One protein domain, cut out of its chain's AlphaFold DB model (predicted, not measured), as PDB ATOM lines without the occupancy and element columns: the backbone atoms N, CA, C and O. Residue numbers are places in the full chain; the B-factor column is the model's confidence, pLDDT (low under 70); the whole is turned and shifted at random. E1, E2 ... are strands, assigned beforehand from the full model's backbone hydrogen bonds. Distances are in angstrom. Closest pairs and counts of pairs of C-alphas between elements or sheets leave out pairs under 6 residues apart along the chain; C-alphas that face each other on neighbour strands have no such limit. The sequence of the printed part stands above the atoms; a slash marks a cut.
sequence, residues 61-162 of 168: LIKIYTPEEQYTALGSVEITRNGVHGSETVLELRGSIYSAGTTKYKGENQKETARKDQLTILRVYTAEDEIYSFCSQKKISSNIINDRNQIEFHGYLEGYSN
ATOM      1  N   LEU A  61     102.058 155.371 143.922       95.94
ATOM      2  CA  LEU A  61     102.789 156.575 143.562       95.94
ATOM      3  C   LEU A  61     104.138 156.554 144.285       95.94
ATOM      4  O   LEU A  61     104.179 156.570 145.516       95.94
ATOM      5  N   ILE A  62     105.237 156.573 143.544       96.50
ATOM      6  CA  ILE A  62     106.581 156.668 144.109       96.50
ATOM      7  C   ILE A  62     107.170 158.026 143.744       96.50
ATOM      8  O   ILE A  62     107.324 158.351 142.566       96.50
ATOM      9  N   LYS A  63     107.516 158.822 144.757       95.31
ATOM     10  CA  LYS A  63     108.334 160.026 144.580       95.31
ATOM     11  C   LYS A  63     109.791 159.632 144.747       95.31
ATOM     12  O   LYS A  63     110.167 159.151 145.811       95.31
ATOM     13  N   ILE A  64     110.587 159.819 143.704       95.25
ATOM     14  CA  ILE A  64     111.977 159.373 143.650       95.25
ATOM     15  C   ILE A  64     112.868 160.608 143.685       95.25
ATOM     16  O   ILE A  64     112.793 161.456 142.803       95.25
ATOM     17  N   TYR A  65     113.711 160.705 144.700       93.06
ATOM     18  CA  TYR A  65     114.664 161.786 144.888       93.06
ATOM     19  C   TYR A  65     116.065 161.242 144.623       93.06
ATOM     20  O   TYR A  65     116.600 160.508 145.460       93.06
ATOM     21  N   THR A  66     116.647 161.592 143.475       91.38
ATOM     22  CA  THR A  66     118.083 161.408 143.219       91.38
ATOM     23  C   THR A  66     118.834 162.701 143.542       91.38
ATOM     24  O   THR A  66     118.181 163.683 143.901       91.38
ATOM     25  N   PRO A  67     120.180 162.729 143.534       88.00
ATOM     26  CA  PRO A  67     120.939 163.961 143.763       88.00
ATOM     27  C   PRO A  67     120.837 164.980 142.621       88.00
ATOM     28  O   PRO A  67     121.036 166.173 142.843       88.00
ATOM     29  N   GLU A  68     120.521 164.519 141.410       85.81
ATOM     30  CA  GLU A  68     120.463 165.352 140.202       85.81
ATOM     31  C   GLU A  68     119.020 165.716 139.834       85.81
ATOM     32  O   GLU A  68     118.698 166.875 139.559       85.81
ATOM     33  N   GLU A  69     118.117 164.739 139.911       91.12
ATOM     34  CA  GLU A  69     116.762 164.843 139.392       91.12
ATOM     35  C   GLU A  69     115.738 164.245 140.365       91.12
ATOM     36  O   GLU A  69     116.025 163.386 141.203       91.12
ATOM     37  N   GLN A  70     114.509 164.738 140.291       94.06
ATOM     38  CA  GLN A  70     113.373 164.125 140.957       94.06
ATOM     39  C   GLN A  70     112.501 163.449 139.906       94.06
ATOM     40  O   GLN A  70     112.166 164.061 138.900       94.06
ATOM     41  N   TYR A  71     112.058 162.225 140.175       95.56
ATOM     42  CA  TYR A  71     111.089 161.523 139.337       95.56
ATOM     43  C   TYR A  71     109.804 161.262 140.108       95.56
ATOM     44  O   TYR A  71     109.775 161.192 141.341       95.56
ATOM     45  N   THR A  72     108.718 161.096 139.366       96.75
ATOM     46  CA  THR A  72     107.473 160.548 139.893       96.75
ATOM     47  C   THR A  72     107.086 159.341 139.060       96.75
ATOM     48  O   THR A  72     106.917 159.452 137.847       96.75
ATOM     49  N   ALA A  73     106.945 158.193 139.719       97.06
ATOM     50  CA  ALA A  73     106.475 156.962 139.107       97.06
ATOM     51  C   ALA A  73     105.072 156.615 139.616       97.06
ATOM     52  O   ALA A  73     104.757 156.815 140.791       97.06
ATOM     53  N   LEU A  74     104.222 156.100 138.733       96.44
ATOM     54  CA  LEU A  74     102.864 155.673 139.054       96.44
ATOM     55  C   LEU A  74     102.573 154.348 138.357       96.44
ATOM     56  O   LEU A  74     102.678 154.259 137.135       96.44
ATOM     57  N   GLY A  75     102.158 153.337 139.115       95.31
ATOM     58  CA  GLY A  75     101.883 152.022 138.541       95.31
ATOM     59  C   GLY A  75     101.478 150.973 139.563       95.31
ATOM     60  O   GLY A  75     101.187 151.293 140.715       95.31
ATOM     61  N   SER A  76     101.459 149.723 139.120       93.44
ATOM     62  CA  SER A  76     101.348 148.560 140.003       93.44
ATOM     63  C   SER A  76     102.745 148.182 140.480       93.44
ATOM     64  O   SER A  76     103.665 148.124 139.664       93.44
ATOM     65  N   VAL A  77     102.909 147.968 141.785       94.00
ATOM     66  CA  VAL A  77     104.196 147.610 142.396       94.00
ATOM     67  C   VAL A  77     104.128 146.194 142.922       94.00
ATOM     68  O   VAL A  77     103.160 145.830 143.579       94.00
ATOM     69  N   GLU A  78     105.188 145.441 142.671       91.00
ATOM     70  CA  GLU A  78     105.427 144.118 143.225       91.00
ATOM     71  C   GLU A  78     106.738 144.132 144.019       91.00
ATOM     72  O   GLU A  78     107.738 144.713 143.586       91.00
ATOM     73  N   ILE A  79     106.742 143.491 145.188       88.62
ATOM     74  CA  ILE A  79     107.959 143.249 145.970       88.62
ATOM     75  C   ILE A  79     108.484 141.870 145.569       88.62
ATOM     76  O   ILE A  79     108.035 140.850 146.085       88.62
ATOM     77  N   THR A  80     109.437 141.825 144.639       85.75
ATOM     78  CA  THR A  80     109.989 140.557 144.121       85.75
ATOM     79  C   THR A  80     111.045 139.957 145.046       85.75
ATOM     80  O   THR A  80     111.330 138.759 144.995       85.75
ATOM     81  N   ARG A  81     111.620 140.778 145.932       82.38
ATOM     82  CA  ARG A  81     112.463 140.329 147.039       82.38
ATOM     83  C   ARG A  81     112.240 141.225 148.245       82.38
ATOM     84  O   ARG A  81     112.358 142.440 148.140       82.38
ATOM     85  N   ASN A  82     111.943 140.625 149.389       75.38
ATOM     86  CA  ASN A  82     111.865 141.328 150.664       75.38
ATOM     87  C   ASN A  82     113.192 141.080 151.391       75.38
ATOM     88  O   ASN A  82     113.588 139.918 151.471       75.38
ATOM     89  N   GLY A  83     113.896 142.130 151.834       64.44
ATOM     90  CA  GLY A  83     115.310 142.124 152.257       64.44
ATOM     91  C   GLY A  83     115.661 141.331 153.528       64.44
ATOM     92  O   GLY A  83     116.456 141.754 154.367       64.44
ATOM     93  N   VAL A  84     115.057 140.162 153.701       67.19
ATOM     94  CA  VAL A  84     115.271 139.222 154.795       67.19
ATOM     95  C   VAL A  84     116.550 138.414 154.519       67.19
ATOM     96  O   VAL A  84     116.931 138.168 153.372       67.19
ATOM     97  N   HIS A  85     117.237 137.991 155.584       65.81
ATOM     98  CA  HIS A  85     118.399 137.088 155.538       65.81
ATOM     99  C   HIS A  85     119.629 137.586 154.754       65.81
ATOM    100  O   HIS A  85     120.342 136.783 154.153       65.81
ATOM    101  N   GLY A  86     119.940 138.885 154.788       64.62
ATOM    102  CA  GLY A  86     121.165 139.387 154.147       64.62
ATOM    103  C   GLY A  86     120.992 139.767 152.672       64.62
ATOM    104  O   GLY A  86     121.993 139.981 151.986       64.62
ATOM    105  N   SER A  87     119.754 139.801 152.172       74.81
ATOM    106  CA  SER A  87     119.430 140.098 150.775       74.81
ATOM    107  C   SER A  87     118.828 141.493 150.612       74.81
ATOM    108  O   SER A  87     118.234 142.015 151.547       74.81
ATOM    109  N   GLU A  88     118.994 142.106 149.442       83.75
ATOM    110  CA  GLU A  88     118.366 143.392 149.128       83.75
ATOM    111  C   GLU A  88     116.835 143.300 149.027       83.75
ATOM    112  O   GLU A  88     116.278 142.261 148.667       83.75
ATOM    113  N   THR A  89     116.148 144.412 149.279       88.06
ATOM    114  CA  THR A  89     114.735 144.566 148.918       88.06
ATOM    115  C   THR A  89     114.649 144.983 147.451       88.06
ATOM    116  O   THR A  89     115.322 145.925 147.040       88.06
ATOM    117  N   VAL A  90     113.824 144.317 146.647       90.62
ATOM    118  CA  VAL A  90     113.619 144.642 145.229       90.62
ATOM    119  C   VAL A  90     112.146 144.932 144.984       90.62
ATOM    120  O   VAL A  90     111.284 144.104 145.276       90.62
ATOM    121  N   LEU A  91     111.881 146.116 144.435       93.62
ATOM    122  CA  LEU A  91     110.572 146.574 144.000       93.62
ATOM    123  C   LEU A  91     110.572 146.702 142.487       93.62
ATOM    124  O   LEU A  91     111.451 147.343 141.908       93.62
ATOM    125  N   GLU A  92     109.544 146.156 141.863       94.62
ATOM    126  CA  GLU A  92     109.304 146.290 140.436       94.62
ATOM    127  C   GLU A  92     107.976 147.016 140.231       94.62
ATOM    128  O   GLU A  92     106.918 146.554 140.653       94.62
ATOM    129  N   LEU A  93     108.036 148.196 139.619       96.19
ATOM    130  CA  LEU A  93     106.879 149.004 139.259       96.19
ATOM    131  C   LEU A  93     106.633 148.870 137.760       96.19
ATOM    132  O   LEU A  93     107.509 149.184 136.959       96.19
ATOM    133  N   ARG A  94     105.418 148.483 137.374       96.00
ATOM    134  CA  ARG A  94     104.949 148.540 135.983       96.00
ATOM    135  C   ARG A  94     104.006 149.722 135.821       96.00
ATOM    136  O   ARG A  94     102.954 149.761 136.468       96.00
ATOM    137  N   GLY A  95     104.372 150.698 134.994       95.62
ATOM    138  CA  GLY A  95     103.580 151.918 134.853       95.62
ATOM    139  C   GLY A  95     104.279 153.040 134.100       95.62
ATOM    140  O   GLY A  95     104.927 152.812 133.090       95.62
ATOM    141  N   SER A  96     104.102 154.270 134.568       95.69
ATOM    142  CA  SER A  96     104.703 155.465 133.970       95.69
ATOM    143  C   SER A  96     105.700 156.099 134.926       95.69
ATOM    144  O   SER A  96     105.458 156.115 136.135       95.69
ATOM    145  N   ILE A  97     106.748 156.708 134.384       96.69
ATOM    146  CA  ILE A  97     107.681 157.564 135.114       96.69
ATOM    147  C   ILE A  97     107.866 158.864 134.346       96.69
ATOM    148  O   ILE A  97     107.876 158.874 133.122       96.69
ATOM    149  N   TYR A  98     107.978 159.973 135.067       94.50
ATOM    150  CA  TYR A  98     108.329 161.255 134.474       94.50
ATOM    151  C   TYR A  98     109.280 162.014 135.386       94.50
ATOM    152  O   TYR A  98     109.197 161.922 136.616       94.50
ATOM    153  N   SER A  99     110.173 162.788 134.771       92.12
ATOM    154  CA  SER A  99     110.981 163.761 135.497       92.12
ATOM    155  C   SER A  99     110.097 164.896 136.016       92.12
ATOM    156  O   SER A  99     109.306 165.490 135.284       92.12
ATOM    157  N   ALA A 100     110.247 165.200 137.298       90.12
ATOM    158  CA  ALA A 100     109.665 166.351 137.975       90.12
ATOM    159  C   ALA A 100     110.652 167.536 138.066       90.12
ATOM    160  O   ALA A 100     110.347 168.532 138.722       90.12
ATOM    161  N   GLY A 101     111.811 167.441 137.404       88.50
ATOM    162  CA  GLY A 101     112.839 168.477 137.348       88.50
ATOM    163  C   GLY A 101     113.954 168.314 138.382       88.50
ATOM    164  O   GLY A 101     114.146 167.253 138.977       88.50
ATOM    165  N   THR A 102     114.717 169.388 138.586       85.75
ATOM    166  CA  THR A 102     115.887 169.368 139.466       85.75
ATOM    167  C   THR A 102     115.494 169.234 140.930       85.75
ATOM    168  O   THR A 102     114.575 169.876 141.446       85.75
ATOM    169  N   THR A 103     116.234 168.389 141.627       81.19
ATOM    170  CA  THR A 103     116.018 168.099 143.040       81.19
ATOM    171  C   THR A 103     116.824 169.039 143.943       81.19
ATOM    172  O   THR A 103     117.884 169.546 143.578       81.19
ATOM    173  N   LYS A 104     116.344 169.263 145.173       79.19
ATOM    174  CA  LYS A 104     117.146 169.871 146.259       79.19
ATOM    175  C   LYS A 104     117.779 168.817 147.168       79.19
ATOM    176  O   LYS A 104     118.407 169.162 148.172       79.19
ATOM    177  N   TYR A 105     117.561 167.541 146.866       77.88
ATOM    178  CA  TYR A 105     118.093 166.436 147.640       77.88
ATOM    179  C   TYR A 105     119.613 166.383 147.470       77.88
ATOM    180  O   TYR A 105     120.118 166.064 146.405       77.88
ATOM    181  N   LYS A 106     120.353 166.683 148.539       71.81
ATOM    182  CA  LYS A 106     121.821 166.552 148.585       71.81
ATOM    183  C   LYS A 106     122.251 165.129 148.961       71.81
ATOM    184  O   LYS A 106     123.138 164.963 149.791       71.81
ATOM    185  N   GLY A 107     121.528 164.127 148.461       66.56
ATOM    186  CA  GLY A 107     121.753 162.725 148.802       66.56
ATOM    187  C   GLY A 107     123.160 162.239 148.507       66.56
ATOM    188  O   GLY A 107     123.918 162.884 147.786       66.56
ATOM    189  N   GLU A 108     123.493 161.081 149.064       63.66
ATOM    190  CA  GLU A 108     124.762 160.414 148.796       63.66
ATOM    191  C   GLU A 108     124.885 160.122 147.298       63.66
ATOM    192  O   GLU A 108     124.064 159.426 146.703       63.66
ATOM    193  N   ASN A 109     125.916 160.698 146.680       57.44
ATOM    194  CA  ASN A 109     126.176 160.606 145.244       57.44
ATOM    195  C   ASN A 109     126.784 159.262 144.817       57.44
ATOM    196  O   ASN A 109     127.212 159.124 143.673       57.44
ATOM    197  N   GLN A 110     126.920 158.284 145.716       59.75
ATOM    198  CA  GLN A 110     127.760 157.120 145.456       59.75
ATOM    199  C   GLN A 110     127.248 155.835 146.102       59.75
ATOM    200  O   GLN A 110     126.651 155.831 147.176       59.75
ATOM    201  N   LYS A 111     127.597 154.726 145.434       57.38
ATOM    202  CA  LYS A 111     127.728 153.377 145.990       57.38
ATOM    203  C   LYS A 111     128.736 153.395 147.146       57.38
ATOM    204  O   LYS A 111     129.859 152.919 146.998       57.38
ATOM    205  N   GLU A 112     128.372 153.939 148.306       59.06
ATOM    206  CA  GLU A 112     129.039 153.502 149.531       59.06
ATOM    207  C   GLU A 112     128.853 151.985 149.650       59.06
ATOM    208  O   GLU A 112     127.880 151.425 149.133       59.06
ATOM    209  N   THR A 113     129.812 151.303 150.277       64.88
ATOM    210  CA  THR A 113     129.806 149.839 150.424       64.88
ATOM    211  C   THR A 113     128.730 149.428 151.435       64.88
ATOM    212  O   THR A 113     129.031 148.962 152.532       64.88
ATOM    213  N   ALA A 114     127.463 149.656 151.104       65.38
ATOM    214  CA  ALA A 114     126.334 149.235 151.905       65.38
ATOM    215  C   ALA A 114     126.232 147.717 151.876       65.38
ATOM    216  O   ALA A 114     126.514 147.053 150.871       65.38
ATOM    217  N   ARG A 115     125.822 147.156 153.010       70.62
ATOM    218  CA  ARG A 115     125.512 145.734 153.076       70.62
ATOM    219  C   ARG A 115     124.275 145.459 152.226       70.62
ATOM    220  O   ARG A 115     123.392 146.306 152.123       70.62
ATOM    221  N   LYS A 116     124.210 144.276 151.613       69.19
ATOM    222  CA  LYS A 116     123.108 143.920 150.705       69.19
ATOM    223  C   LYS A 116     121.731 144.023 151.367       69.19
ATOM    224  O   LYS A 116     120.818 144.530 150.739       69.19
ATOM    225  N   ASP A 117     121.610 143.654 152.641       70.75
ATOM    226  CA  ASP A 117     120.391 143.794 153.460       70.75
ATOM    227  C   ASP A 117     119.969 145.236 153.766       70.75
ATOM    228  O   ASP A 117     118.905 145.468 154.333       70.75
ATOM    229  N   GLN A 118     120.790 146.215 153.399       77.50
ATOM    230  CA  GLN A 118     120.480 147.635 153.527       77.50
ATOM    231  C   GLN A 118     120.099 148.261 152.184       77.50
ATOM    232  O   GLN A 118     119.724 149.431 152.145       77.50
ATOM    233  N   LEU A 119     120.191 147.504 151.087       86.25
ATOM    234  CA  LEU A 119     119.881 147.996 149.754       86.25
ATOM    235  C   LEU A 119     118.413 147.771 149.416       86.25
ATOM    236  O   LEU A 119     117.866 146.684 149.588       86.25
ATOM    237  N   THR A 120     117.799 148.814 148.877       90.38
ATOM    238  CA  THR A 120     116.506 148.757 148.211       90.38
ATOM    239  C   THR A 120     116.698 149.141 146.753       90.38
ATOM    240  O   THR A 120     117.145 150.247 146.448       90.38
ATOM    241  N   ILE A 121     116.350 148.228 145.855       92.69
ATOM    242  CA  ILE A 121     116.372 148.428 144.410       92.69
ATOM    243  C   ILE A 121     114.941 148.688 143.953       92.69
ATOM    244  O   ILE A 121     114.041 147.914 144.263       92.69
ATOM    245  N   LEU A 122     114.738 149.757 143.193       95.19
ATOM    246  CA  LEU A 122     113.482 150.043 142.510       95.19
ATOM    247  C   LEU A 122     113.718 149.986 141.005       95.19
ATOM    248  O   LEU A 122     114.521 150.750 140.477       95.19
ATOM    249  N   ARG A 123     112.982 149.121 140.314       96.44
ATOM    250  CA  ARG A 123     112.927 149.088 138.853       96.44
ATOM    251  C   ARG A 123     111.581 149.595 138.385       96.44
ATOM    252  O   ARG A 123     110.551 149.128 138.862       96.44
ATOM    253  N   VAL A 124     111.588 150.534 137.453       97.06
ATOM    254  CA  VAL A 124     110.379 151.053 136.819       97.06
ATOM    255  C   VAL A 124     110.383 150.640 135.358       97.06
ATOM    256  O   VAL A 124     111.246 151.078 134.607       97.06
ATOM    257  N   TYR A 125     109.420 149.800 134.993       95.06
ATOM    258  CA  TYR A 125     109.167 149.326 133.639       95.06
ATOM    259  C   TYR A 125     108.070 150.186 133.015       95.06
ATOM    260  O   TYR A 125     106.944 150.224 133.537       95.06
ATOM    261  N   THR A 126     108.394 150.874 131.924       94.25
ATOM    262  CA  THR A 126     107.444 151.710 131.184       94.25
ATOM    263  C   THR A 126     106.752 150.927 130.069       94.25
ATOM    264  O   THR A 126     107.125 149.800 129.751       94.25
ATOM    265  N   ALA A 127     105.702 151.511 129.490       90.25
ATOM    266  CA  ALA A 127     105.032 150.941 128.320       90.25
ATOM    267  C   ALA A 127     105.862 151.062 127.026       90.25
ATOM    268  O   ALA A 127     105.518 150.428 126.034       90.25
ATOM    269  N   GLU A 128     106.923 151.870 127.037       89.00
ATOM    270  CA  GLU A 128     107.822 152.122 125.902       89.00
ATOM    271  C   GLU A 128     109.081 151.236 125.975       89.00
ATOM    272  O   GLU A 128     110.120 151.563 125.411       89.00
ATOM    273  N   ASP A 129     108.999 150.122 126.714       87.44
ATOM    274  CA  ASP A 129     110.113 149.210 127.001       87.44
ATOM    275  C   ASP A 129     111.332 149.902 127.638       87.44
ATOM    276  O   ASP A 129     112.463 149.411 127.568       87.44
ATOM    277  N   GLU A 130     111.109 151.035 128.309       93.19
ATOM    278  CA  GLU A 130     112.144 151.689 129.094       93.19
ATOM    279  C   GLU A 130     112.198 151.114 130.508       93.19
ATOM    280  O   GLU A 130     111.179 150.810 131.139       93.19
ATOM    281  N   ILE A 131     113.413 151.002 131.037       94.56
ATOM    282  CA  ILE A 131     113.677 150.512 132.384       94.56
ATOM    283  C   ILE A 131     114.543 151.527 133.112       94.56
ATOM    284  O   ILE A 131     115.703 151.733 132.759       94.56
ATOM    285  N   TYR A 132     114.005 152.097 134.187       95.62
ATOM    286  CA  TYR A 132     114.762 152.917 135.129       95.62
ATOM    287  C   TYR A 132     115.083 152.092 136.368       95.62
ATOM    288  O   TYR A 132     114.178 151.575 137.021       95.62
ATOM    289  N   SER A 133     116.363 151.972 136.707       94.81
ATOM    290  CA  SER A 133     116.828 151.279 137.909       94.81
ATOM    291  C   SER A 133     117.377 152.285 138.908       94.81
ATOM    292  O   SER A 133     118.329 153.001 138.612       94.81
ATOM    293  N   PHE A 134     116.797 152.319 140.101       93.81
ATOM    294  CA  PHE A 134     117.215 153.165 141.212       93.81
ATOM    295  C   PHE A 134     117.678 152.311 142.383       93.81
ATOM    296  O   PHE A 134     117.147 151.227 142.628       93.81
ATOM    297  N   CYS A 135     118.625 152.836 143.150       92.06
ATOM    298  CA  CYS A 135     119.147 152.170 144.333       92.06
ATOM    299  C   CYS A 135     119.132 153.120 145.532       92.06
ATOM    300  O   CYS A 135     119.444 154.305 145.410       92.06
ATOM    301  N   SER A 136     118.746 152.599 146.694       89.69
ATOM    302  CA  SER A 136     118.699 153.317 147.964       89.69
ATOM    303  C   SER A 136     119.327 152.481 149.070       89.69
ATOM    304  O   SER A 136     119.140 151.270 149.121       89.69
ATOM    305  N   GLN A 137     120.031 153.146 149.983       86.06
ATOM    306  CA  GLN A 137     120.491 152.559 151.246       86.06
ATOM    307  C   GLN A 137     119.533 152.861 152.410       86.06
ATOM    308  O   GLN A 137     119.759 152.460 153.552       86.06
ATOM    309  N   LYS A 138     118.470 153.632 152.150       82.88
ATOM    310  CA  LYS A 138     117.480 153.993 153.157       82.88
ATOM    311  C   LYS A 138     116.369 152.960 153.164       82.88
ATOM    312  O   LYS A 138     115.863 152.570 152.116       82.88
ATOM    313  N   LYS A 139     115.938 152.581 154.370       78.44
ATOM    314  CA  LYS A 139     114.685 151.846 154.537       78.44
ATOM    315  C   LYS A 139     113.550 152.673 153.940       78.44
ATOM    316  O   LYS A 139     113.390 153.848 154.274       78.44
ATOM    317  N   ILE A 140     112.774 152.044 153.070       84.62
ATOM    318  CA  ILE A 140     111.567 152.632 152.508       84.62
ATOM    319  C   ILE A 140     110.356 152.239 153.349       84.62
ATOM    320  O   ILE A 140     110.318 151.171 153.956       84.62
ATOM    321  N   SER A 141     109.363 153.117 153.375       83.88
ATOM    322  CA  SER A 141     108.058 152.841 153.965       83.88
ATOM    323  C   SER A 141     106.973 153.323 153.015       83.88
ATOM    324  O   SER A 141     107.184 154.243 152.217       83.88
ATOM    325  N   SER A 142     105.824 152.669 153.082       85.75
ATOM    326  CA  SER A 142     104.625 153.006 152.331       85.75
ATOM    327  C   SER A 142     103.601 153.650 153.261       85.75
ATOM    328  O   SER A 142     103.469 153.290 154.428       85.75
ATOM    329  N   ASN A 143     102.844 154.598 152.721       86.62
ATOM    330  CA  ASN A 143     101.657 155.160 153.357       86.62
ATOM    331  C   ASN A 143     100.483 155.080 152.382       86.62
ATOM    332  O   ASN A 143     100.681 155.205 151.177       86.62
ATOM    333  N   ILE A 144      99.256 154.939 152.881       85.62
ATOM    334  CA  ILE A 144      98.054 155.031 152.041       85.62
ATOM    335  C   ILE A 144      97.508 156.458 152.131       85.62
ATOM    336  O   ILE A 144      97.096 156.903 153.198       85.62
ATOM    337  N   ILE A 145      97.503 157.186 151.013       85.69
ATOM    338  CA  ILE A 145      97.053 158.587 150.936       85.69
ATOM    339  C   ILE A 145      96.146 158.740 149.715       85.69
ATOM    340  O   ILE A 145      96.522 158.334 148.624       85.69
ATOM    341  N   ASN A 146      94.965 159.353 149.849       85.19
ATOM    342  CA  ASN A 146      94.034 159.565 148.725       85.19
ATOM    343  C   ASN A 146      93.782 158.288 147.900       85.19
ATOM    344  O   ASN A 146      93.906 158.310 146.673       85.19
ATOM    345  N   ASP A 147      93.504 157.188 148.601       86.44
ATOM    346  CA  ASP A 147      93.208 155.871 148.027       86.44
ATOM    347  C   ASP A 147      94.311 155.276 147.130       86.44
ATOM    348  O   ASP A 147      94.048 154.500 146.216       86.44
ATOM    349  N   ARG A 148      95.576 155.626 147.389       89.12
ATOM    350  CA  ARG A 148      96.739 155.059 146.691       89.12
ATOM    351  C   ARG A 148      97.865 154.742 147.671       89.12
ATOM    352  O   ARG A 148      97.987 155.418 148.694       89.12
ATOM    353  N   ASN A 149      98.705 153.763 147.341       92.62
ATOM    354  CA  ASN A 149      99.972 153.575 148.048       92.62
ATOM    355  C   ASN A 149     100.908 154.733 147.669       92.62
ATOM    356  O   ASN A 149     100.992 155.112 146.500       92.62
ATOM    357  N   GLN A 150     101.621 155.298 148.631       94.25
ATOM    358  CA  GLN A 150     102.603 156.351 148.413       94.25
ATOM    359  C   GLN A 150     103.926 155.965 149.069       94.25
ATOM    360  O   GLN A 150     103.966 155.667 150.262       94.25
ATOM    361  N   ILE A 151     105.000 156.003 148.283       93.56
ATOM    362  CA  ILE A 151     106.368 155.706 148.719       93.56
ATOM    363  C   ILE A 151     107.246 156.919 148.417       93.56
ATOM    364  O   ILE A 151     107.161 157.513 147.338       93.56
ATOM    365  N   GLU A 152     108.112 157.274 149.359       93.06
ATOM    366  CA  GLU A 152     109.211 158.208 149.125       93.06
ATOM    367  C   GLU A 152     110.510 157.414 149.014       93.06
ATOM    368  O   GLU A 152     110.939 156.739 149.951       93.06
ATOM    369  N   PHE A 153     111.116 157.460 147.833       93.19
ATOM    370  CA  PHE A 153     112.349 156.765 147.514       93.19
ATOM    371  C   PHE A 153     113.478 157.786 147.429       93.19
ATOM    372  O   PHE A 153     113.462 158.673 146.580       93.19
ATOM    373  N   HIS A 154     114.476 157.667 148.296       91.62
ATOM    374  CA  HIS A 154     115.641 158.552 148.315       91.62
ATOM    375  C   HIS A 154     116.877 157.737 147.972       91.62
ATOM    376  O   HIS A 154     117.258 156.863 148.748       91.62
ATOM    377  N   GLY A 155     117.497 157.998 146.831       91.25
ATOM    378  CA  GLY A 155     118.567 157.145 146.329       91.25
ATOM    379  C   GLY A 155     119.316 157.789 145.178       91.25
ATOM    380  O   GLY A 155     119.399 159.007 145.108       91.25
ATOM    381  N   TYR A 156     119.840 156.975 144.274       90.31
ATOM    382  CA  TYR A 156     120.478 157.414 143.035       90.31
ATOM    383  C   TYR A 156     119.978 156.571 141.859       90.31
ATOM    384  O   TYR A 156     119.491 155.451 142.045       90.31
ATOM    385  N   LEU A 157     120.076 157.123 140.649       91.56
ATOM    386  CA  LEU A 157     119.818 156.381 139.418       91.56
ATOM    387  C   LEU A 157     121.019 155.462 139.155       91.56
ATOM    388  O   LEU A 157     122.147 155.929 139.039       91.56
ATOM    389  N   GLU A 158     120.785 154.154 139.113       90.25
ATOM    390  CA  GLU A 158     121.812 153.149 138.827       90.25
ATOM    391  C   GLU A 158     121.927 152.858 137.327       90.25
ATOM    392  O   GLU A 158     123.027 152.596 136.840       90.25
ATOM    393  N   GLY A 159     120.819 152.910 136.588       88.06
ATOM    394  CA  GLY A 159     120.831 152.658 135.153       88.06
ATOM    395  C   GLY A 159     119.515 152.998 134.468       88.06
ATOM    396  O   GLY A 159     118.456 153.021 135.096       88.06
ATOM    397  N   TYR A 160     119.611 153.237 133.164       90.56
ATOM    398  CA  TYR A 160     118.497 153.460 132.251       90.56
ATOM    399  C   TYR A 160     118.728 152.625 130.991       90.56
ATOM    400  O   TYR A 160     119.846 152.579 130.476       90.56
ATOM    401  N   SER A 161     117.681 151.958 130.521       89.31
ATOM    402  CA  SER A 161     117.648 151.254 129.241       89.31
ATOM    403  C   SER A 161     116.398 151.704 128.509       89.31
ATOM    404  O   SER A 161     115.320 151.609 129.081       89.31
ATOM    405  N   ASN A 162     116.524 152.146 127.268       84.12
ATOM    406  CA  ASN A 162     115.427 152.230 126.312       84.12
ATOM    407  C   ASN A 162     115.504 150.989 125.417       84.12
ATOM    408  O   ASN A 162     116.602 150.556 125.083       84.12
TER     409      ASN A 162
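What this domain is: This is residues 61 to 162 of the 168 residues of an uncharacterized protein of Anaerostipes rhamnosivorans (UniProt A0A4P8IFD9). One eight-stranded sheet folds back on itself into two leaves that face each other, E6 E7 E1 E2 on one side and E4 E5 E8 on the other, with E3 as the hinge. The long E2-E3 hairpin bends at the fold, and on the opposite side the chain passes from E7 in one leaf to E8 in the other through one residue, Gly 155. The printed part has 102 residues with eight named strands, E1 to E8 in order along the chain, and no named helix; across the mixed sheet the order is E6 E7 E1 E2 E3 E4 E5 E8. The class is all strand; the whole is compact and rounded, with a radius of gyration of the C-alphas of 13.0 A and spans of 31 by 29 by 26 A.

Where its parts are: Find C-alpha 61 at (102.789, 156.575, 143.562), where E1, residues 61 to 65, begins. E2, residues 69 to 81, is 26.0 A long and bends by 95 degrees at residue 76. E3, residues 89 to 102, starts at C-alpha 89, (114.735, 144.566, 148.918), measures 26.6 A and bends by 100 degrees at residue 95. Next come E4, residues 120 to 125, E5, residues 131 to 136, and E6, residues 142 to 145. E7, residues 148 to 154, is 19.3 A long, and E8, residues 156 to 161, ends at C-alpha 161, (117.648, 151.254, 129.241).

How they stand to each other: Begin with E1, E2 and E3, a meander, each strand the antiparallel neighbour of the one before: look for N 62 and O 73 at 2.8 A, then N 74 and O 96 at 2.9 A, within hydrogen-bond range. E3 and E4 are parallel, with N 91 and O 121 at 2.8 A. E4 and E5 form an antiparallel hairpin, with N 122 and O 134 at 2.9 A. E8, an edge strand, is antiparallel to E5, with N 133 and O 159 at 2.8 A. On the other side of the meander, E7 is parallel to E1, with N 63 and O 151 at 2.9 A. The other edge strand, E6, forms an antiparallel hairpin with E7, where N 143 and O 150 are 2.9 A apart. Between the leaves, the closest C-alphas of E5 and E7 are those of Ser 136 and His 154, 6.1 A apart. E7 and E8 meet only through their link, and E6 and E8 are apart.

The domain as a whole: The sheet is twisted. The C-alphas farthest apart are those of Thr 113 and Asp 147, 37.2 A. The printed part has no cut. The long link is E3 to E4, residues 103 to 119. The mean pLDDT of the printed part is 86.2; residues 83 to 86, 107 to 114 and 116 are under 70.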